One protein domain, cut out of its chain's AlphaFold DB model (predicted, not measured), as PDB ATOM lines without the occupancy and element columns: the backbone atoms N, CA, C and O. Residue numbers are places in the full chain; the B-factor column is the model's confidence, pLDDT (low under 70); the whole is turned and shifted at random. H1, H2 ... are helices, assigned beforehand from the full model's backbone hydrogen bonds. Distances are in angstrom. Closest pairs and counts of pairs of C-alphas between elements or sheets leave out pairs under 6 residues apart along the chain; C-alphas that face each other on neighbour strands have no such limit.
ATOM      1  N   LYS A   3     -14.036  -0.951 -68.819       35.81
ATOM      2  CA  LYS A   3     -12.772  -0.319 -68.380       35.81
ATOM      3  C   LYS A   3     -12.943   0.877 -67.424       35.81
ATOM      4  O   LYS A   3     -12.059   1.153 -66.628       35.81
ATOM      5  N   THR A   4     -14.075   1.579 -67.499       41.53
ATOM      6  CA  THR A   4     -14.349   2.788 -66.696       41.53
ATOM      7  C   THR A   4     -14.791   2.460 -65.265       41.53
ATOM      8  O   THR A   4     -14.570   3.261 -64.362       41.53
ATOM      9  N   ASN A   5     -15.384   1.281 -65.041       47.41
ATOM     10  CA  ASN A   5     -15.769   0.842 -63.698       47.41
ATOM     11  C   ASN A   5     -14.550   0.414 -62.873       47.41
ATOM     12  O   ASN A   5     -14.464   0.800 -61.714       47.41
ATOM     13  N   GLU A   6     -13.583  -0.289 -63.477       48.84
ATOM     14  CA  GLU A   6     -12.359  -0.725 -62.783       48.84
ATOM     15  C   GLU A   6     -11.522   0.461 -62.283       48.84
ATOM     16  O   GLU A   6     -11.085   0.467 -61.132       48.84
ATOM     17  N   SER A   7     -11.370   1.520 -63.092       54.59
ATOM     18  CA  SER A   7     -10.605   2.704 -62.680       54.59
ATOM     19  C   SER A   7     -11.256   3.471 -61.527       54.59
ATOM     20  O   SER A   7     -10.551   4.059 -60.711       54.59
ATOM     21  N   LYS A   8     -12.593   3.480 -61.446       54.06
ATOM     22  CA  LYS A   8     -13.333   4.193 -60.394       54.06
ATOM     23  C   LYS A   8     -13.183   3.482 -59.044       54.06
ATOM     24  O   LYS A   8     -12.842   4.128 -58.057       54.06
ATOM     25  N   THR A   9     -13.289   2.152 -59.038       60.84
ATOM     26  CA  THR A   9     -13.041   1.314 -57.852       60.84
ATOM     27  C   THR A   9     -11.593   1.368 -57.358       60.84
ATOM     28  O   THR A   9     -11.353   1.325 -56.152       60.84
ATOM     29  N   GLU A  10     -10.614   1.495 -58.260       66.50
ATOM     30  CA  GLU A  10      -9.196   1.595 -57.886       66.50
ATOM     31  C   GLU A  10      -8.906   2.905 -57.134       66.50
ATOM     32  O   GLU A  10      -8.246   2.909 -56.093       66.50
ATOM     33  N   ILE A  11      -9.459   4.017 -57.626       68.94
ATOM     34  CA  ILE A  11      -9.311   5.349 -57.026       68.94
ATOM     35  C   ILE A  11      -9.981   5.397 -55.645       68.94
ATOM     36  O   ILE A  11      -9.382   5.856 -54.670       68.94
ATOM     37  N   GLU A  12     -11.198   4.870 -55.530       58.94
ATOM     38  CA  GLU A  12     -11.935   4.766 -54.265       58.94
ATOM     39  C   GLU A  12     -11.159   3.968 -53.203       58.94
ATOM     40  O   GLU A  12     -11.061   4.379 -52.040       58.94
ATOM     41  N   ARG A  13     -10.525   2.864 -53.616       66.12
ATOM     42  CA  ARG A  13      -9.680   2.035 -52.752       66.12
ATOM     43  C   ARG A  13      -8.420   2.768 -52.290       66.12
ATOM     44  O   ARG A  13      -8.032   2.643 -51.126       66.12
ATOM     45  N   GLN A  14      -7.791   3.550 -53.164       72.31
ATOM     46  CA  GLN A  14      -6.607   4.346 -52.825       72.31
ATOM     47  C   GLN A  14      -6.921   5.436 -51.793       72.31
ATOM     48  O   GLN A  14      -6.177   5.581 -50.820       72.31
ATOM     49  N   TYR A  15      -8.044   6.149 -51.938       69.69
ATOM     50  CA  TYR A  15      -8.475   7.142 -50.947       69.69
ATOM     51  C   TYR A  15      -8.773   6.511 -49.585       69.69
ATOM     52  O   TYR A  15      -8.334   7.037 -48.562       69.69
ATOM     53  N   PHE A  16      -9.462   5.366 -49.554       64.75
ATOM     54  CA  PHE A  16      -9.718   4.646 -48.306       64.75
ATOM     55  C   PHE A  16      -8.423   4.209 -47.615       64.75
ATOM     56  O   PHE A  16      -8.286   4.386 -46.402       64.75
ATOM     57  N   ASN A  17      -7.458   3.685 -48.376       68.94
ATOM     58  CA  ASN A  17      -6.162   3.279 -47.837       68.94
ATOM     59  C   ASN A  17      -5.403   4.470 -47.249       68.94
ATOM     60  O   ASN A  17      -4.897   4.370 -46.136       68.94
ATOM     61  N   LEU A  18      -5.372   5.606 -47.948       74.50
ATOM     62  CA  LEU A  18      -4.689   6.810 -47.476       74.50
ATOM     63  C   LEU A  18      -5.333   7.349 -46.193       74.50
ATOM     64  O   LEU A  18      -4.644   7.599 -45.206       74.50
ATOM     65  N   VAL A  19      -6.661   7.462 -46.174       68.44
ATOM     66  CA  VAL A  19      -7.425   7.909 -45.001       68.44
ATOM     67  C   VAL A  19      -7.224   6.971 -43.808       68.44
ATOM     68  O   VAL A  19      -6.959   7.429 -42.694       68.44
ATOM     69  N   SER A  20      -7.295   5.659 -44.038       67.25
ATOM     70  CA  SER A  20      -7.084   4.645 -42.999       67.25
ATOM     71  C   SER A  20      -5.653   4.673 -42.466       67.25
ATOM     72  O   SER A  20      -5.442   4.540 -41.264       67.25
ATOM     73  N   MET A  21      -4.667   4.909 -43.333       75.12
ATOM     74  CA  MET A  21      -3.259   5.012 -42.950       75.12
ATOM     75  C   MET A  21      -2.992   6.256 -42.097       75.12
ATOM     76  O   MET A  21      -2.314   6.161 -41.075       75.12
ATOM     77  N   VAL A  22      -3.582   7.403 -42.449       75.81
ATOM     78  CA  VAL A  22      -3.513   8.629 -41.633       75.81
ATOM     79  C   VAL A  22      -4.170   8.413 -40.268       75.81
ATOM     80  O   VAL A  22      -3.606   8.803 -39.244       75.81
ATOM     81  N   PHE A  23      -5.327   7.747 -40.228       71.00
ATOM     82  CA  PHE A  23      -6.004   7.413 -38.974       71.00
ATOM     83  C   PHE A  23      -5.161   6.473 -38.098       71.00
ATOM     84  O   PHE A  23      -5.014   6.719 -36.901       71.00
ATOM     85  N   LEU A  24      -4.551   5.442 -38.691       75.56
ATOM     86  CA  LEU A  24      -3.649   4.519 -37.997       75.56
ATOM     87  C   LEU A  24      -2.397   5.221 -37.464       75.56
ATOM     88  O   LEU A  24      -1.994   4.944 -36.339       75.56
ATOM     89  N   LEU A  25      -1.808   6.153 -38.216       76.38
ATOM     90  CA  LEU A  25      -0.645   6.933 -37.773       76.38
ATOM     91  C   LEU A  25      -0.982   7.854 -36.598       76.38
ATOM     92  O   LEU A  25      -0.239   7.893 -35.617       76.38
ATOM     93  N   LEU A  26      -2.118   8.555 -36.661       70.31
ATOM     94  CA  LEU A  26      -2.627   9.350 -35.540       70.31
ATOM     95  C   LEU A  26      -2.859   8.470 -34.310       70.31
ATOM     96  O   LEU A  26      -2.437   8.820 -33.208       70.31
ATOM     97  N   PHE A  27      -3.482   7.308 -34.503       69.00
ATOM     98  CA  PHE A  27      -3.705   6.346 -33.434       69.00
ATOM     99  C   PHE A  27      -2.387   5.873 -32.802       69.00
ATOM    100  O   PHE A  27      -2.247   5.920 -31.578       69.00
ATOM    101  N   LEU A  28      -1.403   5.487 -33.621       75.69
ATOM    102  CA  LEU A  28      -0.091   5.032 -33.162       75.69
ATOM    103  C   LEU A  28       0.637   6.128 -32.372       75.69
ATOM    104  O   LEU A  28       1.172   5.863 -31.298       75.69
ATOM    105  N   PHE A  29       0.598   7.371 -32.860       74.31
ATOM    106  CA  PHE A  29       1.203   8.526 -32.195       74.31
ATOM    107  C   PHE A  29       0.625   8.747 -30.788       74.31
ATOM    108  O   PHE A  29       1.372   8.887 -29.815       74.31
ATOM    109  N   TYR A  30      -0.703   8.720 -30.645       63.38
ATOM    110  CA  TYR A  30      -1.353   8.870 -29.340       63.38
ATOM    111  C   TYR A  30      -1.149   7.655 -28.425       63.38
ATOM    112  O   TYR A  30      -1.013   7.830 -27.210       63.38
ATOM    113  N   ALA A  31      -1.103   6.443 -28.986       66.94
ATOM    114  CA  ALA A  31      -0.826   5.214 -28.248       66.94
ATOM    115  C   ALA A  31       0.601   5.200 -27.673       66.94
ATOM    116  O   ALA A  31       0.783   4.836 -26.511       66.94
ATOM    117  N   MET A  32       1.591   5.659 -28.445       73.19
ATOM    118  CA  MET A  32       2.982   5.784 -27.994       73.19
ATOM    119  C   MET A  32       3.150   6.866 -26.919       73.19
ATOM    120  O   MET A  32       3.880   6.657 -25.957       73.19
ATOM    121  N   LYS A  33       2.458   8.008 -27.045       66.12
ATOM    122  CA  LYS A  33       2.625   9.148 -26.127       66.12
ATOM    123  C   LYS A  33       1.964   8.956 -24.755       66.12
ATOM    124  O   LYS A  33       2.497   9.428 -23.758       66.12
ATOM    125  N   ASN A  34       0.805   8.295 -24.691       59.66
ATOM    126  CA  ASN A  34      -0.018   8.227 -23.470       59.66
ATOM    127  C   ASN A  34      -0.123   6.818 -22.854       59.66
ATOM    128  O   ASN A  34      -0.805   6.645 -21.842       59.66
ATOM    129  N   GLY A  35       0.524   5.817 -23.462       71.00
ATOM    130  CA  GLY A  35       0.276   4.398 -23.213       71.00
ATOM    131  C   GLY A  35      -0.954   3.906 -23.984       71.00
ATOM    132  O   GLY A  35      -1.943   4.628 -24.111       71.00
ATOM    133  N   PHE A  36      -0.903   2.673 -24.499       68.62
ATOM    134  CA  PHE A  36      -1.879   2.152 -25.468       68.62
ATOM    135  C   PHE A  36      -3.339   2.276 -24.995       68.62
ATOM    136  O   PHE A  36      -4.192   2.784 -25.720       68.62
ATOM    137  N   GLU A  37      -3.624   1.904 -23.744       74.50
ATOM    138  CA  GLU A  37      -4.985   1.926 -23.196       74.50
ATOM    139  C   GLU A  37      -5.518   3.354 -22.971       74.50
ATOM    140  O   GLU A  37      -6.644   3.678 -23.360       74.50
ATOM    141  N   ARG A  38      -4.709   4.238 -22.370       77.69
ATOM    142  CA  ARG A  38      -5.098   5.638 -22.119       77.69
ATOM    143  C   ARG A  38      -5.178   6.440 -23.414       77.69
ATOM    144  O   ARG A  38      -6.118   7.215 -23.580       77.69
ATOM    145  N   GLY A  39      -4.235   6.238 -24.332       76.94
ATOM    146  CA  GLY A  39      -4.214   6.864 -25.653       76.94
ATOM    147  C   GLY A  39      -5.426   6.475 -26.496       76.94
ATOM    148  O   GLY A  39      -6.071   7.357 -27.065       76.94
ATOM    149  N   PHE A  40      -5.801   5.190 -26.506       80.69
ATOM    150  CA  PHE A  40      -7.013   4.719 -27.184       80.69
ATOM    151  C   PHE A  40      -8.278   5.331 -26.576       80.69
ATOM    152  O   PHE A  40      -9.069   5.938 -27.297       80.69
ATOM    153  N   LYS A  41      -8.446   5.249 -25.248       85.81
ATOM    154  CA  LYS A  41      -9.609   5.824 -24.546       85.81
ATOM    155  C   LYS A  41      -9.748   7.323 -24.810       85.81
ATOM    156  O   LYS A  41     -10.849   7.797 -25.083       85.81
ATOM    157  N   LEU A  42      -8.642   8.063 -24.774       84.12
ATOM    158  CA  LEU A  42      -8.646   9.500 -25.035       84.12
ATOM    159  C   LEU A  42      -8.975   9.827 -26.497       84.12
ATOM    160  O   LEU A  42      -9.777  10.722 -26.751       84.12
ATOM    161  N   SER A  43      -8.398   9.095 -27.449       83.50
ATOM    162  CA  SER A  43      -8.673   9.290 -28.879       83.50
ATOM    163  C   SER A  43     -10.137   8.996 -29.201       83.50
ATOM    164  O   SER A  43     -10.784   9.778 -29.894       83.50
ATOM    165  N   LEU A  44     -10.687   7.921 -28.626       87.75
ATOM    166  CA  LEU A  44     -12.099   7.577 -28.750       87.75
ATOM    167  C   LEU A  44     -12.993   8.667 -28.151       87.75
ATOM    168  O   LEU A  44     -13.971   9.063 -28.781       87.75
ATOM    169  N   PHE A  45     -12.645   9.198 -26.975       90.75
ATOM    170  CA  PHE A  45     -13.366  10.316 -26.365       90.75
ATOM    171  C   PHE A  45     -13.354  11.567 -27.257       90.75
ATOM    172  O   PHE A  45     -14.410  12.148 -27.504       90.75
ATOM    173  N   ILE A  46     -12.185  11.970 -27.767       87.69
ATOM    174  CA  ILE A  46     -12.045  13.139 -28.649       87.69
ATOM    175  C   ILE A  46     -12.843  12.933 -29.937       87.69
ATOM    176  O   ILE A  46     -13.545  13.845 -30.375       87.69
ATOM    177  N   TRP A  47     -12.789  11.736 -30.521       87.12
ATOM    178  CA  TRP A  47     -13.612  11.398 -31.673       87.12
ATOM    179  C   TRP A  47     -15.099  11.560 -31.336       87.12
ATOM    180  O   TRP A  47     -15.769  12.360 -31.977       87.12
ATOM    181  N   CYS A  48     -15.604  10.942 -30.265       90.56
ATOM    182  CA  CYS A  48     -17.012  11.074 -29.869       90.56
ATOM    183  C   CYS A  48     -17.419  12.536 -29.625       90.56
ATOM    184  O   CYS A  48     -18.490  12.965 -30.059       90.56
ATOM    185  N   LEU A  49     -16.552  13.314 -28.972       90.31
ATOM    186  CA  LEU A  49     -16.780  14.732 -28.714       90.31
ATOM    187  C   LEU A  49     -16.887  15.508 -30.027       90.31
ATOM    188  O   LEU A  49     -17.888  16.170 -30.264       90.31
ATOM    189  N   THR A  50     -15.913  15.367 -30.927       87.56
ATOM    190  CA  THR A  50     -15.942  16.035 -32.238       87.56
ATOM    191  C   THR A  50     -17.126  15.588 -33.092       87.56
ATOM    192  O   THR A  50     -17.714  16.405 -33.795       87.56
ATOM    193  N   VAL A  51     -17.549  14.329 -33.003       87.50
ATOM    194  CA  VAL A  51     -18.756  13.837 -33.674       87.50
ATOM    195  C   VAL A  51     -20.018  14.555 -33.181       87.50
ATOM    196  O   VAL A  51     -20.868  14.882 -34.014       87.50
ATOM    197  N   CYS A  52     -20.132  14.832 -31.878       89.88
ATOM    198  CA  CYS A  52     -21.371  15.321 -31.254       89.88
ATOM    199  C   CYS A  52     -21.402  16.829 -30.966       89.88
ATOM    200  O   CYS A  52     -22.484  17.375 -30.760       89.88
ATOM    201  N   THR A  53     -20.252  17.503 -30.908       86.69
ATOM    202  CA  THR A  53     -20.135  18.929 -30.553       86.69
ATOM    203  C   THR A  53     -19.461  19.763 -31.633       86.69
ATOM    204  O   THR A  53     -18.975  20.850 -31.341       86.69
ATOM    205  N   THR A  54     -19.345  19.272 -32.866       85.19
ATOM    206  CA  THR A  54     -18.977  20.138 -33.991       85.19
ATOM    207  C   THR A  54     -20.080  20.124 -35.049       85.19
ATOM    208  O   THR A  54     -20.493  19.046 -35.487       85.19
ATOM    209  N   PRO A  55     -20.589  21.302 -35.461       79.31
ATOM    210  CA  PRO A  55     -21.654  21.388 -36.458       79.31
ATOM    211  C   PRO A  55     -21.180  20.974 -37.859       79.31
ATOM    212  O   PRO A  55     -22.005  20.636 -38.697       79.31
ATOM    213  N   ILE A  56     -19.865  20.939 -38.103       77.00
ATOM    214  CA  ILE A  56     -19.236  20.297 -39.265       77.00
ATOM    215  C   ILE A  56     -18.275  19.238 -38.738       77.00
ATOM    216  O   ILE A  56     -17.111  19.522 -38.450       77.00
ATOM    217  N   SER A  57     -18.752  18.006 -38.593       73.12
ATOM    218  CA  SER A  57     -17.898  16.931 -38.100       73.12
ATOM    219  C   SER A  57     -17.034  16.344 -39.214       73.12
ATOM    220  O   SER A  57     -17.383  15.344 -39.846       73.12
ATOM    221  N   THR A  58     -15.865  16.949 -39.420       68.12
ATOM    222  CA  THR A  58     -14.814  16.436 -40.315       68.12
ATOM    223  C   THR A  58     -14.418  15.000 -39.960       68.12
ATOM    224  O   THR A  58     -14.255  14.164 -40.847       68.12
ATOM    225  N   ALA A  59     -14.374  14.679 -38.662       68.38
ATOM    226  CA  ALA A  59     -14.073  13.342 -38.155       68.38
ATOM    227  C   ALA A  59     -15.107  12.283 -38.576       68.38
ATOM    228  O   ALA A  59     -14.743  11.145 -38.862       68.38
ATOM    229  N   SER A  60     -16.396  12.636 -38.640       63.94
ATOM    230  CA  SER A  60     -17.421  11.708 -39.127       63.94
ATOM    231  C   SER A  60     -17.463  11.620 -40.644       63.94
ATOM    232  O   SER A  60     -17.751  10.545 -41.159       63.94
ATOM    233  N   ILE A  61     -17.169  12.703 -41.370       70.94
ATOM    234  CA  ILE A  61     -17.088  12.686 -42.842       70.94
ATOM    235  C   ILE A  61     -16.036  11.672 -43.303       70.94
ATOM    236  O   ILE A  61     -16.296  10.914 -44.236       70.94
ATOM    237  N   LEU A  62     -14.914  11.595 -42.583       71.12
ATOM    238  CA  LEU A  62     -13.831  10.641 -42.820       71.12
ATOM    239  C   LEU A  62     -14.312   9.177 -42.870       71.12
ATOM    240  O   LEU A  62     -13.798   8.381 -43.648       71.12
ATOM    241  N   LEU A  63     -15.316   8.838 -42.057       72.06
ATOM    242  CA  LEU A  63     -15.939   7.513 -42.013       72.06
ATOM    243  C   LEU A  63     -17.131   7.405 -42.980       72.06
ATOM    244  O   LEU A  63     -17.333   6.383 -43.630       72.06
ATOM    245  N   SER A  64     -17.925   8.471 -43.079       78.12
ATOM    246  CA  SER A  64     -19.189   8.487 -43.826       78.12
ATOM    247  C   SER A  64     -18.974   8.386 -45.331       78.12
ATOM    248  O   SER A  64     -19.765   7.744 -46.016       78.12
ATOM    249  N   PHE A  65     -17.905   9.001 -45.841       76.88
ATOM    250  CA  PHE A  65     -17.600   9.026 -47.268       76.88
ATOM    251  C   PHE A  65     -17.204   7.638 -47.814       76.88
ATOM    252  O   PHE A  65     -17.854   7.183 -48.755       76.88
ATOM    253  N   PRO A  66     -16.254   6.891 -47.206       73.56
ATOM    254  CA  PRO A  66     -16.002   5.507 -47.603       73.56
ATOM    255  C   PRO A  66     -17.225   4.602 -47.471       73.56
ATOM    256  O   PRO A  66     -17.502   3.811 -48.368       73.56
ATOM    257  N   ILE A  67     -17.987   4.724 -46.376       79.50
ATOM    258  CA  ILE A  67     -19.194   3.910 -46.175       79.50
ATOM    259  C   ILE A  67     -20.176   4.126 -47.327       79.50
ATOM    260  O   ILE A  67     -20.680   3.142 -47.864       79.50
ATOM    261  N   LYS A  68     -20.398   5.370 -47.763       80.50
ATOM    262  CA  LYS A  68     -21.247   5.653 -48.925       80.50
ATOM    263  C   LYS A  68     -20.746   4.960 -50.188       80.50
ATOM    264  O   LYS A  68     -21.542   4.335 -50.880       80.50
ATOM    265  N   ILE A  69     -19.450   5.043 -50.466       75.81
ATOM    266  CA  ILE A  69     -18.855   4.413 -51.647       75.81
ATOM    267  C   ILE A  69     -19.095   2.893 -51.648       75.81
ATOM    268  O   ILE A  69     -19.536   2.342 -52.650       75.81
ATOM    269  N   PHE A  70     -18.867   2.218 -50.517       75.19
ATOM    270  CA  PHE A  70     -18.953   0.753 -50.452       75.19
ATOM    271  C   PHE A  70     -20.368   0.202 -50.255       75.19
ATOM    272  O   PHE A  70     -20.665  -0.900 -50.707       75.19
ATOM    273  N   THR A  71     -21.230   0.924 -49.541       76.12
ATOM    274  CA  THR A  71     -22.543   0.412 -49.103       76.12
ATOM    275  C   THR A  71     -23.717   1.160 -49.719       76.12
ATOM    276  O   THR A  71     -24.861   0.782 -49.483       76.12
ATOM    277  N   THR A  72     -23.465   2.225 -50.490       78.06
ATOM    278  CA  THR A  72     -24.473   3.158 -51.035       78.06
ATOM    279  C   THR A  72     -25.342   3.855 -49.982       78.06
ATOM    280  O   THR A  72     -26.265   4.589 -50.327       78.06
ATOM    281  N   ILE A  73     -25.037   3.672 -48.691       84.56
ATOM    282  CA  ILE A  73     -25.747   4.328 -47.595       84.56
ATOM    283  C   ILE A  73     -25.472   5.838 -47.672       84.56
ATOM    284  O   ILE A  73     -24.304   6.240 -47.675       84.56
ATOM    285  N   PRO A  74     -26.513   6.691 -47.687       85.19
ATOM    286  CA  PRO A  74     -26.337   8.137 -47.716       85.19
ATOM    287  C   PRO A  74     -25.505   8.644 -46.535       85.19
ATOM    288  O   PRO A  74     -25.700   8.217 -45.389       85.19
ATOM    289  N   MET A  75     -24.613   9.609 -46.773       85.81
ATOM    290  CA  MET A  75     -23.692  10.102 -45.739       85.81
ATOM    291  C   MET A  75     -24.424  10.672 -44.517       85.81
ATOM    292  O   MET A  75     -23.932  10.552 -43.394       85.81
ATOM    293  N   PHE A  76     -25.609  11.259 -44.708       87.12
ATOM    294  CA  PHE A  76     -26.410  11.811 -43.613       87.12
ATOM    295  C   PHE A  76     -26.905  10.728 -42.635       87.12
ATOM    296  O   PHE A  76     -26.953  10.980 -41.429       87.12
ATOM    297  N   VAL A  77     -27.207   9.515 -43.119       87.81
ATOM    298  CA  VAL A  77     -27.634   8.378 -42.282       87.81
ATOM    299  C   VAL A  77     -26.469   7.913 -41.421       87.81
ATOM    300  O   VAL A  77     -26.580   7.837 -40.196       87.81
ATOM    301  N   THR A  78     -25.313   7.685 -42.045       88.00
ATOM    302  CA  THR A  78     -24.080   7.306 -41.345       88.00
ATOM    303  C   THR A  78     -23.689   8.358 -40.309       88.00
ATOM    304  O   THR A  78     -23.276   8.032 -39.188       88.00
ATOM    305  N   LYS A  79     -23.894   9.639 -40.632       88.75
ATOM    306  CA  LYS A  79     -23.640  10.729 -39.697       88.75
ATOM    307  C   LYS A  79     -24.589  10.709 -38.499       88.75
ATOM    308  O   LYS A  79     -24.144  10.891 -37.365       88.75
ATOM    309  N   PHE A  80     -25.874  10.466 -38.727       90.88
ATOM    310  CA  PHE A  80     -26.853  10.354 -37.650       90.88
ATOM    311  C   PHE A  80     -26.517   9.191 -36.706       90.88
ATOM    312  O   PHE A  80     -26.387   9.397 -35.498       90.88
ATOM    313  N   VAL A  81     -26.263   7.997 -37.255       90.75
ATOM    314  CA  VAL A  81     -25.930   6.791 -36.475       90.75
ATOM    315  C   VAL A  81     -24.649   6.980 -35.660       90.75
ATOM    316  O   VAL A  81     -24.637   6.730 -34.455       90.75
ATOM    317  N   SER A  82     -23.579   7.480 -36.285       89.50
ATOM    318  CA  SER A  82     -22.313   7.740 -35.584       89.50
ATOM    319  C   SER A  82     -22.463   8.772 -34.466       89.50
ATOM    320  O   SER A  82     -21.820   8.642 -33.427       89.50
ATOM    321  N   SER A  83     -23.350   9.756 -34.630       91.62
ATOM    322  CA  SER A  83     -23.633  10.753 -33.593       91.62
ATOM    323  C   SER A  83     -24.398  10.167 -32.408       91.62
ATOM    324  O   SER A  83     -24.078  10.486 -31.266       91.62
ATOM    325  N   MET A  84     -25.345   9.255 -32.644       93.38
ATOM    326  CA  MET A  84     -26.028   8.541 -31.555       93.38
ATOM    327  C   MET A  84     -25.064   7.639 -30.772       93.38
ATOM    328  O   MET A  84     -25.072   7.647 -29.540       93.38
ATOM    329  N   LEU A  85     -24.177   6.922 -31.472       91.94
ATOM    330  CA  LEU A  85     -23.120   6.124 -30.838       91.94
ATOM    331  C   LEU A  85     -22.153   7.003 -30.033       91.94
ATOM    332  O   LEU A  85     -21.836   6.688 -28.885       91.94
ATOM    333  N   GLY A  86     -21.728   8.132 -30.608       91.62
ATOM    334  CA  GLY A  86     -20.859   9.100 -29.945       91.62
ATOM    335  C   GLY A  86     -21.477   9.660 -28.663       91.62
ATOM    336  O   GLY A  86     -20.792   9.729 -27.644       91.62
ATOM    337  N   LEU A  87     -22.773   9.986 -28.670       93.75
ATOM    338  CA  LEU A  87     -23.486  10.443 -27.474       93.75
ATOM    339  C   LEU A  87     -23.497   9.383 -26.369       93.75
ATOM    340  O   LEU A  87     -23.180   9.699 -25.220       93.75
ATOM    341  N   GLY A  88     -23.814   8.129 -26.705       93.38
ATOM    342  CA  GLY A  88     -23.797   7.028 -25.738       93.38
ATOM    343  C   GLY A  88     -22.420   6.849 -25.094       93.38
ATOM    344  O   GLY A  88     -22.301   6.757 -23.868       93.38
ATOM    345  N   LEU A  89     -21.363   6.894 -25.908       93.00
ATOM    346  CA  LEU A  89     -19.985   6.807 -25.429       93.00
ATOM    347  C   LEU A  89     -19.579   8.020 -24.583       93.00
ATOM    348  O   LEU A  89     -18.929   7.839 -23.556       93.00
ATOM    349  N   LEU A  90     -19.987   9.241 -24.938       94.25
ATOM    350  CA  LEU A  90     -19.720  10.437 -24.128       94.25
ATOM    351  C   LEU A  90     -20.330  10.329 -22.727       94.25
ATOM    352  O   LEU A  90     -19.670  10.671 -21.744       94.25
ATOM    353  N   VAL A  91     -21.557   9.812 -22.615       93.38
ATOM    354  CA  VAL A  91     -22.195   9.561 -21.313       93.38
ATOM    355  C   VAL A  91     -21.415   8.514 -20.516       93.38
ATOM    356  O   VAL A  91     -21.195   8.696 -19.317       93.38
ATOM    357  N   TYR A  92     -20.944   7.447 -21.168       93.44
ATOM    358  CA  TYR A  92     -20.076   6.451 -20.535       93.44
ATOM    359  C   TYR A  92     -18.755   7.063 -20.040       93.44
ATOM    360  O   TYR A  92     -18.357   6.826 -18.898       93.44
ATOM    361  N   PHE A  93     -18.093   7.900 -20.845       92.94
ATOM    362  CA  PHE A  93     -16.867   8.591 -20.438       92.94
ATOM    363  C   PHE A  93     -17.100   9.526 -19.249       92.94
ATOM    364  O   PHE A  93     -16.283   9.546 -18.330       92.94
ATOM    365  N   TYR A  94     -18.227  10.242 -19.233       92.62
ATOM    366  CA  TYR A  94     -18.593  11.123 -18.125       92.62
ATOM    367  C   TYR A  94     -18.777  10.363 -16.804       92.62
ATOM    368  O   TYR A  94     -18.318  10.836 -15.768       92.62
ATOM    369  N   LYS A  95     -19.413   9.182 -16.833       92.25
ATOM    370  CA  LYS A  95     -19.690   8.380 -15.627       92.25
ATOM    371  C   LYS A  95     -18.492   7.553 -15.156       92.25
ATOM    372  O   LYS A  95     -18.198   7.538 -13.967       92.25
ATOM    373  N   SER A  96     -17.808   6.871 -16.073       90.06
ATOM    374  CA  SER A  96     -16.828   5.828 -15.729       90.06
ATOM    375  C   SER A  96     -15.371   6.275 -15.862       90.06
ATOM    376  O   SER A  96     -14.483   5.617 -15.334       90.06
ATOM    377  N   ASN A  97     -15.091   7.366 -16.583       88.50
ATOM    378  CA  ASN A  97     -13.723   7.798 -16.907       88.50
ATOM    379  C   ASN A  97     -13.518   9.307 -16.666       88.50
ATOM    380  O   ASN A  97     -12.751   9.955 -17.382       88.50
ATOM    381  N   TYR A  98     -14.180   9.866 -15.646       88.25
ATOM    382  CA  TYR A  98     -14.143  11.298 -15.331       88.25
ATOM    383  C   TYR A  98     -12.716  11.845 -15.125       88.25
ATOM    384  O   TYR A  98     -12.375  12.905 -15.648       88.25
ATOM    385  N   ASP A  99     -11.849  11.101 -14.425       87.38
ATOM    386  CA  ASP A  99     -10.448  11.495 -14.191       87.38
ATOM    387  C   ASP A  99      -9.628  11.598 -15.491       87.38
ATOM    388  O   ASP A  99      -8.744  12.444 -15.624       87.38
ATOM    389  N   LEU A 100      -9.938  10.769 -16.492       86.25
ATOM    390  CA  LEU A 100      -9.243  10.796 -17.780       86.25
ATOM    391  C   LEU A 100      -9.625  12.040 -18.595       86.25
ATOM    392  O   LEU A 100      -8.767  12.665 -19.226       86.25
ATOM    393  N   ILE A 101     -10.905  12.414 -18.581       89.62
ATOM    394  CA  ILE A 101     -11.404  13.558 -19.354       89.62
ATOM    395  C   ILE A 101     -11.079  14.902 -18.680       89.62
ATOM    396  O   ILE A 101     -10.783  15.868 -19.380       89.62
ATOM    397  N   SER A 102     -11.041  14.980 -17.346       87.81
ATOM    398  CA  SER A 102     -10.776  16.232 -16.611       87.81
ATOM    399  C   SER A 102      -9.368  16.800 -16.852       87.81
ATOM    400  O   SER A 102      -9.155  18.018 -16.814       87.81
ATOM    401  N   LYS A 103      -8.405  15.934 -17.176       85.00
ATOM    402  CA  LYS A 103      -7.010  16.306 -17.455       85.00
ATOM    403  C   LYS A 103      -6.839  17.041 -18.788       85.00
ATOM    404  O   LYS A 103      -5.926  17.853 -18.929       85.00
ATOM    405  N   ASN A 104      -7.754  16.849 -19.737       82.06
ATOM    406  CA  ASN A 104      -7.650  17.414 -21.083       82.06
ATOM    407  C   ASN A 104      -8.501  18.687 -21.255       82.06
ATOM    408  O   ASN A 104      -9.645  18.709 -20.797       82.06
ATOM    409  N   PRO A 105      -8.023  19.726 -21.972       82.44
ATOM    410  CA  PRO A 105      -8.790  20.956 -22.208       82.44
ATOM    411  C   PRO A 105     -10.175  20.708 -22.825       82.44
ATOM    412  O   PRO A 105     -11.175  21.249 -22.356       82.44
ATOM    413  N   LEU A 106     -10.246  19.825 -23.828       83.75
ATOM    414  CA  LEU A 106     -11.501  19.431 -24.474       83.75
ATOM    415  C   LEU A 106     -12.444  18.690 -23.517       83.75
ATOM    416  O   LEU A 106     -13.650  18.927 -23.522       83.75
ATOM    417  N   GLY A 107     -11.898  17.829 -22.655       86.88
ATOM    418  CA  GLY A 107     -12.690  17.119 -21.655       86.88
ATOM    419  C   GLY A 107     -13.215  18.040 -20.554       86.88
ATOM    420  O   GLY A 107     -14.365  17.895 -20.148       86.88
ATOM    421  N   ARG A 108     -12.456  19.070 -20.154       88.19
ATOM    422  CA  ARG A 108     -12.951  20.137 -19.261       88.19
ATOM    423  C   ARG A 108     -14.095  20.932 -19.887       88.19
ATOM    424  O   ARG A 108     -15.080  21.209 -19.204       88.19
ATOM    425  N   ALA A 109     -13.999  21.270 -21.174       86.31
ATOM    426  CA  ALA A 109     -15.088  21.935 -21.892       86.31
ATOM    427  C   ALA A 109     -16.350  21.055 -21.933       86.31
ATOM    428  O   ALA A 109     -17.442  21.534 -21.627       86.31
ATOM    429  N   PHE A 110     -16.195  19.760 -22.217       90.69
ATOM    430  CA  PHE A 110     -17.287  18.785 -22.171       90.69
ATOM    431  C   PHE A 110     -17.924  18.674 -20.778       90.69
ATOM    432  O   PHE A 110     -19.143  18.781 -20.658       90.69
ATOM    433  N   ILE A 111     -17.126  18.539 -19.715       91.25
ATOM    434  CA  ILE A 111     -17.635  18.503 -18.335       91.25
ATOM    435  C   ILE A 111     -18.444  19.767 -18.028       91.25
ATOM    436  O   ILE A 111     -19.534  19.676 -17.473       91.25
ATOM    437  N   LYS A 112     -17.958  20.944 -18.437       89.19
ATOM    438  CA  LYS A 112     -18.662  22.218 -18.242       89.19
ATOM    439  C   LYS A 112     -20.005  22.261 -18.976       89.19
ATOM    440  O   LYS A 112     -20.968  22.800 -18.435       89.19
ATOM    441  N   ILE A 113     -20.086  21.692 -20.182       89.75
ATOM    442  CA  ILE A 113     -21.344  21.540 -20.934       89.75
ATOM    443  C   ILE A 113     -22.318  20.646 -20.157       89.75
ATOM    444  O   ILE A 113     -23.478  21.023 -19.988       89.75
ATOM    445  N   MET A 114     -21.837  19.509 -19.642       92.12
ATOM    446  CA  MET A 114     -22.646  18.562 -18.868       92.12
ATOM    447  C   MET A 114     -23.145  19.167 -17.551       92.12
ATOM    448  O   MET A 114     -24.328  19.071 -17.252       92.12
ATOM    449  N   GLN A 115     -22.279  19.845 -16.794       90.31
ATOM    450  CA  GLN A 115     -22.630  20.477 -15.514       90.31
ATOM    451  C   GLN A 115     -23.613  21.640 -15.671       90.31
ATOM    452  O   GLN A 115     -24.454  21.860 -14.805       90.31
ATOM    453  N   LYS A 116     -23.524  22.392 -16.775       88.81
ATOM    454  CA  LYS A 116     -24.459  23.481 -17.087       88.81
ATOM    455  C   LYS A 116     -25.749  23.004 -17.768       88.81
ATOM    456  O   LYS A 116     -26.548  23.847 -18.166       88.81
ATOM    457  N   ASN A 117     -25.947  21.692 -17.931       90.12
ATOM    458  CA  ASN A 117     -27.095  21.097 -18.627       90.12
ATOM    459  C   ASN A 117     -27.315  21.676 -20.038       90.12
ATOM    460  O   ASN A 117     -28.447  21.827 -20.502       90.12
ATOM    461  N   LEU A 118     -26.233  22.010 -20.749       90.31
ATOM    462  CA  LEU A 118     -26.288  22.630 -22.077       90.31
ATOM    463  C   LEU A 118     -26.486  21.581 -23.180       90.31
ATOM    464  O   LEU A 118     -25.782  21.575 -24.188       90.31
ATOM    465  N   TYR A 119     -27.456  20.684 -22.998       91.00
ATOM    466  CA  TYR A 119     -27.708  19.572 -23.918       91.00
ATOM    467  C   TYR A 119     -28.156  20.031 -25.310       91.00
ATOM    468  O   TYR A 119     -27.899  19.349 -26.302       91.00
ATOM    469  N   SER A 120     -28.755  21.223 -25.396       89.56
ATOM    470  CA  SER A 120     -29.115  21.868 -26.661       89.56
ATOM    471  C   SER A 120     -27.919  22.043 -27.599       89.56
ATOM    472  O   SER A 120     -28.096  22.009 -28.812       89.56
ATOM    473  N   LEU A 121     -26.699  22.156 -27.064       90.62
ATOM    474  CA  LEU A 121     -25.479  22.261 -27.860       90.62
ATOM    475  C   LEU A 121     -25.223  20.989 -28.678       90.62
ATOM    476  O   LEU A 121     -24.897  21.091 -29.859       90.62
ATOM    477  N   PHE A 122     -25.435  19.808 -28.087       92.25
ATOM    478  CA  PHE A 122     -25.329  18.538 -28.811       92.25
ATOM    479  C   PHE A 122     -26.419  18.421 -29.874       92.25
ATOM    480  O   PHE A 122     -26.130  18.051 -31.004       92.25
ATOM    481  N   VAL A 123     -27.663  18.784 -29.544       92.75
ATOM    482  CA  VAL A 123     -28.786  18.697 -30.492       92.75
ATOM    483  C   VAL A 123     -28.543  19.592 -31.706       92.75
ATOM    484  O   VAL A 123     -28.556  19.106 -32.835       92.75
ATOM    485  N   VAL A 124     -28.255  20.877 -31.485       93.25
ATOM    486  CA  VAL A 124     -27.995  21.838 -32.568       93.25
ATOM    487  C   VAL A 124     -26.794  21.396 -33.403       93.25
ATOM    488  O   VAL A 124     -26.859  21.429 -34.629       93.25
ATOM    489  N   SER A 125     -25.722  20.924 -32.759       92.25
ATOM    490  CA  SER A 125     -24.528  20.438 -33.451       92.25
ATOM    491  C   SER A 125     -24.798  19.195 -34.300       92.25
ATOM    492  O   SER A 125     -24.321  19.115 -35.429       92.25
ATOM    493  N   ILE A 126     -25.544  18.219 -33.781       93.31
ATOM    494  CA  ILE A 126     -25.849  16.979 -34.504       93.31
ATOM    495  C   ILE A 126     -26.756  17.279 -35.691       93.31
ATOM    496  O   ILE A 126     -26.459  16.834 -36.796       93.31
ATOM    497  N   VAL A 127     -27.811  18.076 -35.498       94.00
ATOM    498  CA  VAL A 127     -28.727  18.457 -36.583       94.00
ATOM    499  C   VAL A 127     -27.977  19.229 -37.669       94.00
ATOM    500  O   VAL A 127     -28.060  18.859 -38.841       94.00
ATOM    501  N   ALA A 128     -27.174  20.231 -37.294       93.25
ATOM    502  CA  ALA A 128     -26.325  20.963 -38.234       93.25
ATOM    503  C   ALA A 128     -25.379  20.023 -38.988       93.25
ATOM    504  O   ALA A 128     -25.242  20.124 -40.207       93.25
ATOM    505  N   SER A 129     -24.774  19.061 -38.291       91.62
ATOM    506  CA  SER A 129     -23.837  18.155 -38.935       91.62
ATOM    507  C   SER A 129     -24.521  17.164 -39.872       91.62
ATOM    508  O   SER A 129     -23.970  16.907 -40.938       91.62
ATOM    509  N   VAL A 130     -25.722  16.673 -39.554       92.38
ATOM    510  CA  VAL A 130     -26.524  15.840 -40.467       92.38
ATOM    511  C   VAL A 130     -26.916  16.630 -41.720       92.38
ATOM    512  O   VAL A 130     -26.744  16.122 -42.826       92.38
ATOM    513  N   LEU A 131     -27.350  17.890 -41.573       92.62
ATOM    514  CA  LEU A 131     -27.648  18.781 -42.705       92.62
ATOM    515  C   LEU A 131     -26.402  19.027 -43.571       92.62
ATOM    516  O   LEU A 131     -26.472  18.927 -44.792       92.62
ATOM    517  N   SER A 132     -25.242  19.275 -42.953       90.88
ATOM    518  CA  SER A 132     -23.970  19.432 -43.677       90.88
ATOM    519  C   SER A 132     -23.590  18.168 -44.449       90.88
ATOM    520  O   SER A 132     -23.133  18.249 -45.590       90.88
ATOM    521  N   SER A 133     -23.834  16.994 -43.859       89.75
ATOM    522  CA  SER A 133     -23.606  15.715 -44.518       89.75
ATOM    523  C   SER A 133     -24.562  15.519 -45.683       89.75
ATOM    524  O   SER A 133     -24.105  15.029 -46.699       89.75
ATOM    525  N   TYR A 134     -25.825  15.944 -45.587       90.06
ATOM    526  CA  TYR A 134     -26.774  15.910 -46.708       90.06
ATOM    527  C   TYR A 134     -26.362  16.834 -47.865       90.06
ATOM    528  O   TYR A 134     -26.420  16.436 -49.030       90.06
ATOM    529  N   ILE A 135     -25.891  18.049 -47.553       89.44
ATOM    530  CA  ILE A 135     -25.341  18.979 -48.552       89.44
ATOM    531  C   ILE A 135     -24.164  18.316 -49.274       89.44
ATOM    532  O   ILE A 135     -24.152  18.253 -50.502       89.44
ATOM    533  N   LEU A 136     -23.202  17.778 -48.519       87.19
ATOM    534  CA  LEU A 136     -22.053  17.056 -49.070       87.19
ATOM    535  C   LEU A 136     -22.481  15.850 -49.907       87.19
ATOM    536  O   LEU A 136     -21.957  15.665 -50.997       87.19
ATOM    537  N   ASP A 137     -23.453  15.073 -49.431       86.31
ATOM    538  CA  ASP A 137     -24.000  13.902 -50.120       86.31
ATOM    539  C   ASP A 137     -24.505  14.275 -51.519       86.31
ATOM    540  O   ASP A 137     -24.094  13.678 -52.516       86.31
ATOM    541  N   THR A 138     -25.309  15.340 -51.580       84.88
ATOM    542  CA  THR A 138     -25.893  15.887 -52.810       84.88
ATOM    543  C   THR A 138     -24.826  16.450 -53.748       84.88
ATOM    544  O   THR A 138     -24.927  16.300 -54.966       84.88
ATOM    545  N   LEU A 139     -23.789  17.097 -53.208       83.38
ATOM    546  CA  LEU A 139     -22.667  17.599 -54.003       83.38
ATOM    547  C   LEU A 139     -21.835  16.450 -54.584       83.38
ATOM    548  O   LEU A 139     -21.511  16.474 -55.769       83.38
ATOM    549  N   VAL A 140     -21.524  15.429 -53.786       79.75
ATOM    550  CA  VAL A 140     -20.763  14.253 -54.232       79.75
ATOM    551  C   VAL A 140     -21.512  13.519 -55.344       79.75
ATOM    552  O   VAL A 140     -20.920  13.216 -56.380       79.75
ATOM    553  N   ASP A 141     -22.817  13.301 -55.191       79.12
ATOM    554  CA  ASP A 141     -23.603  12.594 -56.207       79.12
ATOM    555  C   ASP A 141     -23.638  13.347 -57.538       79.12
ATOM    556  O   ASP A 141     -23.462  12.748 -58.599       79.12
ATOM    557  N   ASN A 142     -23.792  14.671 -57.489       76.06
ATOM    558  CA  ASN A 142     -23.959  15.482 -58.691       76.06
ATOM    559  C   ASN A 142     -22.632  15.890 -59.353       76.06
ATOM    560  O   ASN A 142     -22.601  16.042 -60.570       76.06
ATOM    561  N   PHE A 143     -21.538  16.060 -58.606       72.00
ATOM    562  CA  PHE A 143     -20.257  16.521 -59.168       72.00
ATOM    563  C   PHE A 143     -19.220  15.411 -59.347       72.00
ATOM    564  O   PHE A 143     -18.441  15.470 -60.295       72.00
ATOM    565  N   LEU A 144     -19.181  14.417 -58.455       69.25
ATOM    566  CA  LEU A 144     -18.171  13.350 -58.490       69.25
ATOM    567  C   LEU A 144     -18.695  12.065 -59.132       69.25
ATOM    568  O   LEU A 144     -17.936  11.352 -59.789       69.25
ATOM    569  N   LEU A 145     -19.976  11.737 -58.932       67.19
ATOM    570  CA  LEU A 145     -20.517  10.440 -59.345       67.19
ATOM    571  C   LEU A 145     -21.375  10.480 -60.616       67.19
ATOM    572  O   LEU A 145     -21.431   9.452 -61.297       67.19
ATOM    573  N   SER A 146     -21.984  11.618 -60.972       59.44
ATOM    574  CA  SER A 146     -22.843  11.737 -62.162       59.44
ATOM    575  C   SER A 146     -22.088  12.084 -63.458       59.44
ATOM    576  O   SER A 146     -21.146  12.871 -63.461       59.44
ATOM    577  N   VAL A 147     -22.523  11.490 -64.579       55.34
ATOM    578  CA  VAL A 147     -21.959  11.700 -65.933       55.34
ATOM    579  C   VAL A 147     -22.478  12.995 -66.586       55.34
ATOM    580  O   VAL A 147     -21.804  13.557 -67.444       55.34
ATOM    581  N   VAL A 148     -23.649  13.500 -66.166       53.88
ATOM    582  CA  VAL A 148     -24.207  14.805 -66.573       53.88
ATOM    583  C   VAL A 148     -24.951  15.424 -65.377       53.88
ATOM    584  O   VAL A 148     -25.967  14.865 -64.954       53.88
ATOM    585  N   PRO A 149     -24.504  16.570 -64.831       59.47
ATOM    586  CA  PRO A 149     -25.177  17.211 -63.707       59.47
ATOM    587  C   PRO A 149     -26.511  17.805 -64.171       59.47
ATOM    588  O   PRO A 149     -26.554  18.802 -64.889       59.47
ATOM    589  N   THR A 150     -27.625  17.207 -63.753       58.38
ATOM    590  CA  THR A 150     -28.973  17.747 -63.983       58.38
ATOM    591  C   THR A 150     -29.590  18.148 -62.650       58.38
ATOM    592  O   THR A 150     -30.285  17.378 -61.991       58.38
ATOM    593  N   PHE A 151     -29.328  19.386 -62.225       65.50
ATOM    594  CA  PHE A 151     -30.066  19.974 -61.109       65.50
ATOM    595  C   PHE A 151     -31.474  20.334 -61.580       65.50
ATOM    596  O   PHE A 151     -31.662  21.265 -62.364       65.50
ATOM    597  N   SER A 152     -32.487  19.624 -61.083       77.25
ATOM    598  CA  SER A 152     -33.857  20.118 -61.190       77.25
ATOM    599  C   SER A 152     -33.998  21.398 -60.355       77.25
ATOM    600  O   SER A 152     -33.391  21.535 -59.288       77.25
ATOM    601  N   LYS A 153     -34.821  22.348 -60.818       77.81
ATOM    602  CA  LYS A 153     -35.071  23.604 -60.084       77.81
ATOM    603  C   LYS A 153     -35.567  23.349 -58.652       77.81
ATOM    604  O   LYS A 153     -35.186  24.077 -57.743       77.81
ATOM    605  N   SER A 154     -36.367  22.297 -58.449       81.75
ATOM    606  CA  SER A 154     -36.858  21.893 -57.127       81.75
ATOM    607  C   SER A 154     -35.734  21.427 -56.197       81.75
ATOM    608  O   SER A 154     -35.676  21.870 -55.054       81.75
ATOM    609  N   LYS A 155     -34.798  20.608 -56.692       81.06
ATOM    610  CA  LYS A 155     -33.676  20.092 -55.891       81.06
ATOM    611  C   LYS A 155     -32.664  21.183 -55.537       81.06
ATOM    612  O   LYS A 155     -32.067  21.154 -54.466       81.06
ATOM    613  N   LEU A 156     -32.501  22.180 -56.407       83.31
ATOM    614  CA  LEU A 156     -31.680  23.355 -56.113       83.31
ATOM    615  C   LEU A 156     -32.310  24.239 -55.023       83.31
ATOM    616  O   LEU A 156     -31.603  24.683 -54.122       83.31
ATOM    617  N   ALA A 157     -33.629  24.453 -55.063       87.06
ATOM    618  CA  ALA A 157     -34.341  25.189 -54.016       87.06
ATOM    619  C   ALA A 157     -34.266  24.476 -52.654       87.06
ATOM    620  O   ALA A 157     -34.001  25.117 -51.638       87.06
ATOM    621  N   GLU A 158     -34.425  23.150 -52.641       88.69
ATOM    622  CA  GLU A 158     -34.246  22.324 -51.445       88.69
ATOM    623  C   GLU A 158     -32.827  22.457 -50.869       88.69
ATOM    624  O   GLU A 158     -32.663  22.724 -49.680       88.69
ATOM    625  N   LEU A 159     -31.795  22.354 -51.715       89.31
ATOM    626  CA  LEU A 159     -30.403  22.496 -51.293       89.31
ATOM    627  C   LEU A 159     -30.127  23.879 -50.683       89.31
ATOM    628  O   LEU A 159     -29.494  23.974 -49.633       89.31
ATOM    629  N   LEU A 160     -30.626  24.950 -51.308       89.81
ATOM    630  CA  LEU A 160     -30.488  26.315 -50.791       89.81
ATOM    631  C   LEU A 160     -31.183  26.487 -49.438       89.81
ATOM    632  O   LEU A 160     -30.617  27.101 -48.533       89.81
ATOM    633  N   PHE A 161     -32.378  25.916 -49.276       93.00
ATOM    634  CA  PHE A 161     -33.094  25.930 -48.003       93.00
ATOM    635  C   PHE A 161     -32.305  25.203 -46.906       93.00
ATOM    636  O   PHE A 161     -32.143  25.729 -45.803       93.00
ATOM    637  N   VAL A 162     -31.748  24.030 -47.216       92.69
ATOM    638  CA  VAL A 162     -30.913  23.260 -46.285       92.69
ATOM    639  C   VAL A 162     -29.639  24.023 -45.907       92.69
ATOM    640  O   VAL A 162     -29.270  24.041 -44.731       92.69
ATOM    641  N   ILE A 163     -28.987  24.698 -46.860       92.62
ATOM    642  CA  ILE A 163     -27.817  25.552 -46.597       92.62
ATOM    643  C   ILE A 163     -28.187  26.704 -45.660       92.62
ATOM    644  O   ILE A 163     -27.460  26.971 -44.701       92.62
ATOM    645  N   LEU A 164     -29.324  27.363 -45.888       94.50
ATOM    646  CA  LEU A 164     -29.792  28.445 -45.024       94.50
ATOM    647  C   LEU A 164     -30.055  27.940 -43.598       94.50
ATOM    648  O   LEU A 164     -29.557  28.525 -42.635       94.50
ATOM    649  N   ALA A 165     -30.768  26.818 -43.459       93.81
ATOM    650  CA  ALA A 165     -31.021  26.184 -42.167       93.81
ATOM    651  C   ALA A 165     -29.712  25.808 -41.453       93.81
ATOM    652  O   ALA A 165     -29.556  26.054 -40.254       93.81
ATOM    653  N   PHE A 166     -28.740  25.271 -42.193       93.44
ATOM    654  CA  PHE A 166     -27.412  24.959 -41.682       93.44
ATOM    655  C   PHE A 166     -26.691  26.208 -41.150       93.44
ATOM    656  O   PHE A 166     -26.161  26.177 -40.035       93.44
ATOM    657  N   ILE A 167     -26.709  27.325 -41.882       93.50
ATOM    658  CA  ILE A 167     -26.114  28.595 -41.431       93.50
ATOM    659  C   ILE A 167     -26.794  29.074 -40.141       93.50
ATOM    660  O   ILE A 167     -26.103  29.376 -39.164       93.50
ATOM    661  N   CYS A 168     -28.130  29.076 -40.087       94.19
ATOM    662  CA  CYS A 168     -28.883  29.471 -38.894       94.19
ATOM    663  C   CYS A 168     -28.526  28.620 -37.664       94.19
ATOM    664  O   CYS A 168     -28.332  29.162 -36.574       94.19
ATOM    665  N   LEU A 169     -28.384  27.302 -37.827       93.44
ATOM    666  CA  LEU A 169     -27.988  26.409 -36.734       93.44
ATOM    667  C   LEU A 169     -26.554  26.660 -36.261       93.44
ATOM    668  O   LEU A 169     -26.303  26.619 -35.059       93.44
ATOM    669  N   ASN A 170     -25.619  26.969 -37.164       91.81
ATOM    670  CA  ASN A 170     -24.257  27.347 -36.773       91.81
ATOM    671  C   ASN A 170     -24.249  28.654 -35.974       91.81
ATOM    672  O   ASN A 170     -23.585  28.736 -34.941       91.81
ATOM    673  N   VAL A 171     -25.028  29.653 -36.394       92.38
ATOM    674  CA  VAL A 171     -25.185  30.904 -35.637       92.38
ATOM    675  C   VAL A 171     -25.757  30.623 -34.244       92.38
ATOM    676  O   VAL A 171     -25.210  31.100 -33.247       92.38
ATOM    677  N   ALA A 172     -26.804  29.798 -34.147       92.06
ATOM    678  CA  ALA A 172     -27.376  29.390 -32.864       92.06
ATOM    679  C   ALA A 172     -26.347  28.660 -31.981       92.06
ATOM    680  O   ALA A 172     -26.226  28.961 -30.791       92.06
ATOM    681  N   TYR A 173     -25.564  27.751 -32.565       91.69
ATOM    682  CA  TYR A 173     -24.501  27.012 -31.888       91.69
ATOM    683  C   TYR A 173     -23.436  27.948 -31.291       91.69
ATOM    684  O   TYR A 173     -23.145  27.878 -30.092       91.69
ATOM    685  N   PHE A 174     -22.898  28.873 -32.090       89.00
ATOM    686  CA  PHE A 174     -21.900  29.836 -31.617       89.00
ATOM    687  C   PHE A 174     -22.466  30.793 -30.565       89.00
ATOM    688  O   PHE A 174     -21.785  31.094 -29.583       89.00
ATOM    689  N   ASN A 175     -23.726  31.210 -30.701       90.44
ATOM    690  CA  ASN A 175     -24.387  32.041 -29.698       90.44
ATOM    691  C   ASN A 175     -24.471  31.328 -28.332       90.44
ATOM    692  O   ASN A 175     -24.152  31.920 -27.297       90.44
ATOM    693  N   ILE A 176     -24.816  30.033 -28.314       87.38
ATOM    694  CA  ILE A 176     -24.829  29.219 -27.085       87.38
ATOM    695  C   ILE A 176     -23.423  29.132 -26.474       87.38
ATOM    696  O   ILE A 176     -23.281  29.297 -25.258       87.38
ATOM    697  N   LEU A 177     -22.388  28.905 -27.292       85.56
ATOM    698  CA  LEU A 177     -20.995  28.827 -26.838       85.56
ATOM    699  C   LEU A 177     -20.518  30.120 -26.166       85.56
ATOM    700  O   LEU A 177     -19.970  30.069 -25.057       85.56
ATOM    701  N   ILE A 178     -20.739  31.262 -26.826       85.69
ATOM    702  CA  ILE A 178     -20.290  32.584 -26.369       85.69
ATOM    703  C   ILE A 178     -21.025  32.973 -25.085       85.69
ATOM    704  O   ILE A 178     -20.381  33.279 -24.078       85.69
ATOM    705  N   LYS A 179     -22.363  32.874 -25.071       87.06
ATOM    706  CA  LYS A 179     -23.194  33.230 -23.908       87.06
ATOM    707  C   LYS A 179     -22.796  32.459 -22.648       87.06
ATOM    708  O   LYS A 179     -22.821  33.003 -21.547       87.06
ATOM    709  N   ASN A 180     -22.393  31.198 -22.800       82.31
ATOM    710  CA  ASN A 180     -22.065  30.322 -21.675       82.31
ATOM    711  C   ASN A 180     -20.574  30.283 -21.307       82.31
ATOM    712  O   ASN A 180     -20.214  29.564 -20.360       82.31
ATOM    713  N   LYS A 181     -19.724  31.053 -22.009       80.19
ATOM    714  CA  LYS A 181     -18.260  31.093 -21.836       80.19
ATOM    715  C   LYS A 181     -17.660  29.684 -21.778       80.19
ATOM    716  O   LYS A 181     -16.914  29.359 -20.851       80.19
TER     717      LYS A 181
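What this domain is: This is residues 3 to 181 of the 192 residues of an uncharacterized protein of viral metagenome (UniProt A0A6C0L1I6). A flat slab of helices, only just flat, has the long H1 along one long edge and the hairpin of H7 and H8 along the opposite side, with H4 running lengthwise between them. H2 crosses the slab from the last turns of H1 past H4 to the first turns of H7, H3 bridges H1 and H4, and the short H5 and H6 lie at one end. The printed part has 179 residues with eight named helices, H1 to H8 in chain order, and no named strand: the class is all helix. Helix packing is mostly crossed: leaving out the pairs with the short H5, 8 pairs of helices touch, and 2 of these are at a shallow tilt. The whole is compact, with a radius of gyration of the C-alphas of 18.4 A and spans of 54 by 38 by 21 A.

Where its parts are: Find C-alpha 3 at (-12.772, -0.319, -68.380); from there H1, residues 3 to 34, runs 47.5 A. H2, residues 36 to 53, covers 25.3 A, and H3 is residues 58 to 71. Look for C-alpha 75 at (-23.692, 10.102, -45.739), where H4, residues 75 to 96, begins its 31.1 A. H5, residues 98 to 102, and H6, residues 105 to 115, follow. H7, residues 120 to 145, runs 35.7 A, and H8, residues 153 to 179, runs 39.3 A to C-alpha 179 at (-23.194, 33.230, -23.908).

How they stand to each other: Begin at the hub, H2, which touches H1, H3, H4, H5 and H7. Its residues 36 to 43 touch H1, closest at the C-alphas of Ala 31 and Gly 39, 4.6 A, at a steep tilt of 61 degrees. Its residues 45 to 52 touch H4, closest at the C-alphas of Cys 48 and Gly 86, 4.3 A. With residues 51 to 53 it touches H7, about perpendicular at 86 degrees; the closest C-alphas, of Thr 53 and Ser 125, are 5.5 A apart. H3 touches H4, closest at the C-alphas of Ser 64 and Met 75, 5.2 A. H4 and H7 touch at a shallow tilt of 31 degrees, opposite ways, closest at the C-alphas of Phe 76 and Ser 133, 4.9 A. The hairpin of H7 and H8 has a tilt of 32 degrees, only just shallow, with the closest C-alphas, of Ala 128 and Phe 166, 5.4 A apart. H5 and H6 touch only at the corner, where the C-alphas of Ile 101 and Gly 107 are 4.4 A apart. H1 and H8 are apart. Every O i to N i+4 pair is within hydrogen-bond range in H2, H4, H5, H6 and H8; H1 has 26 of 28, H3 8 of 10 and H7 21 of 22.

The domain as a whole: The two farthest C-alphas, of Lys 3 and Lys 116, are 57.7 A apart. The printed part has no cut and no long link. Its mean pLDDT is 81.3; among the 33 residues under 70 are residues 3 to 13 and 144 to 151.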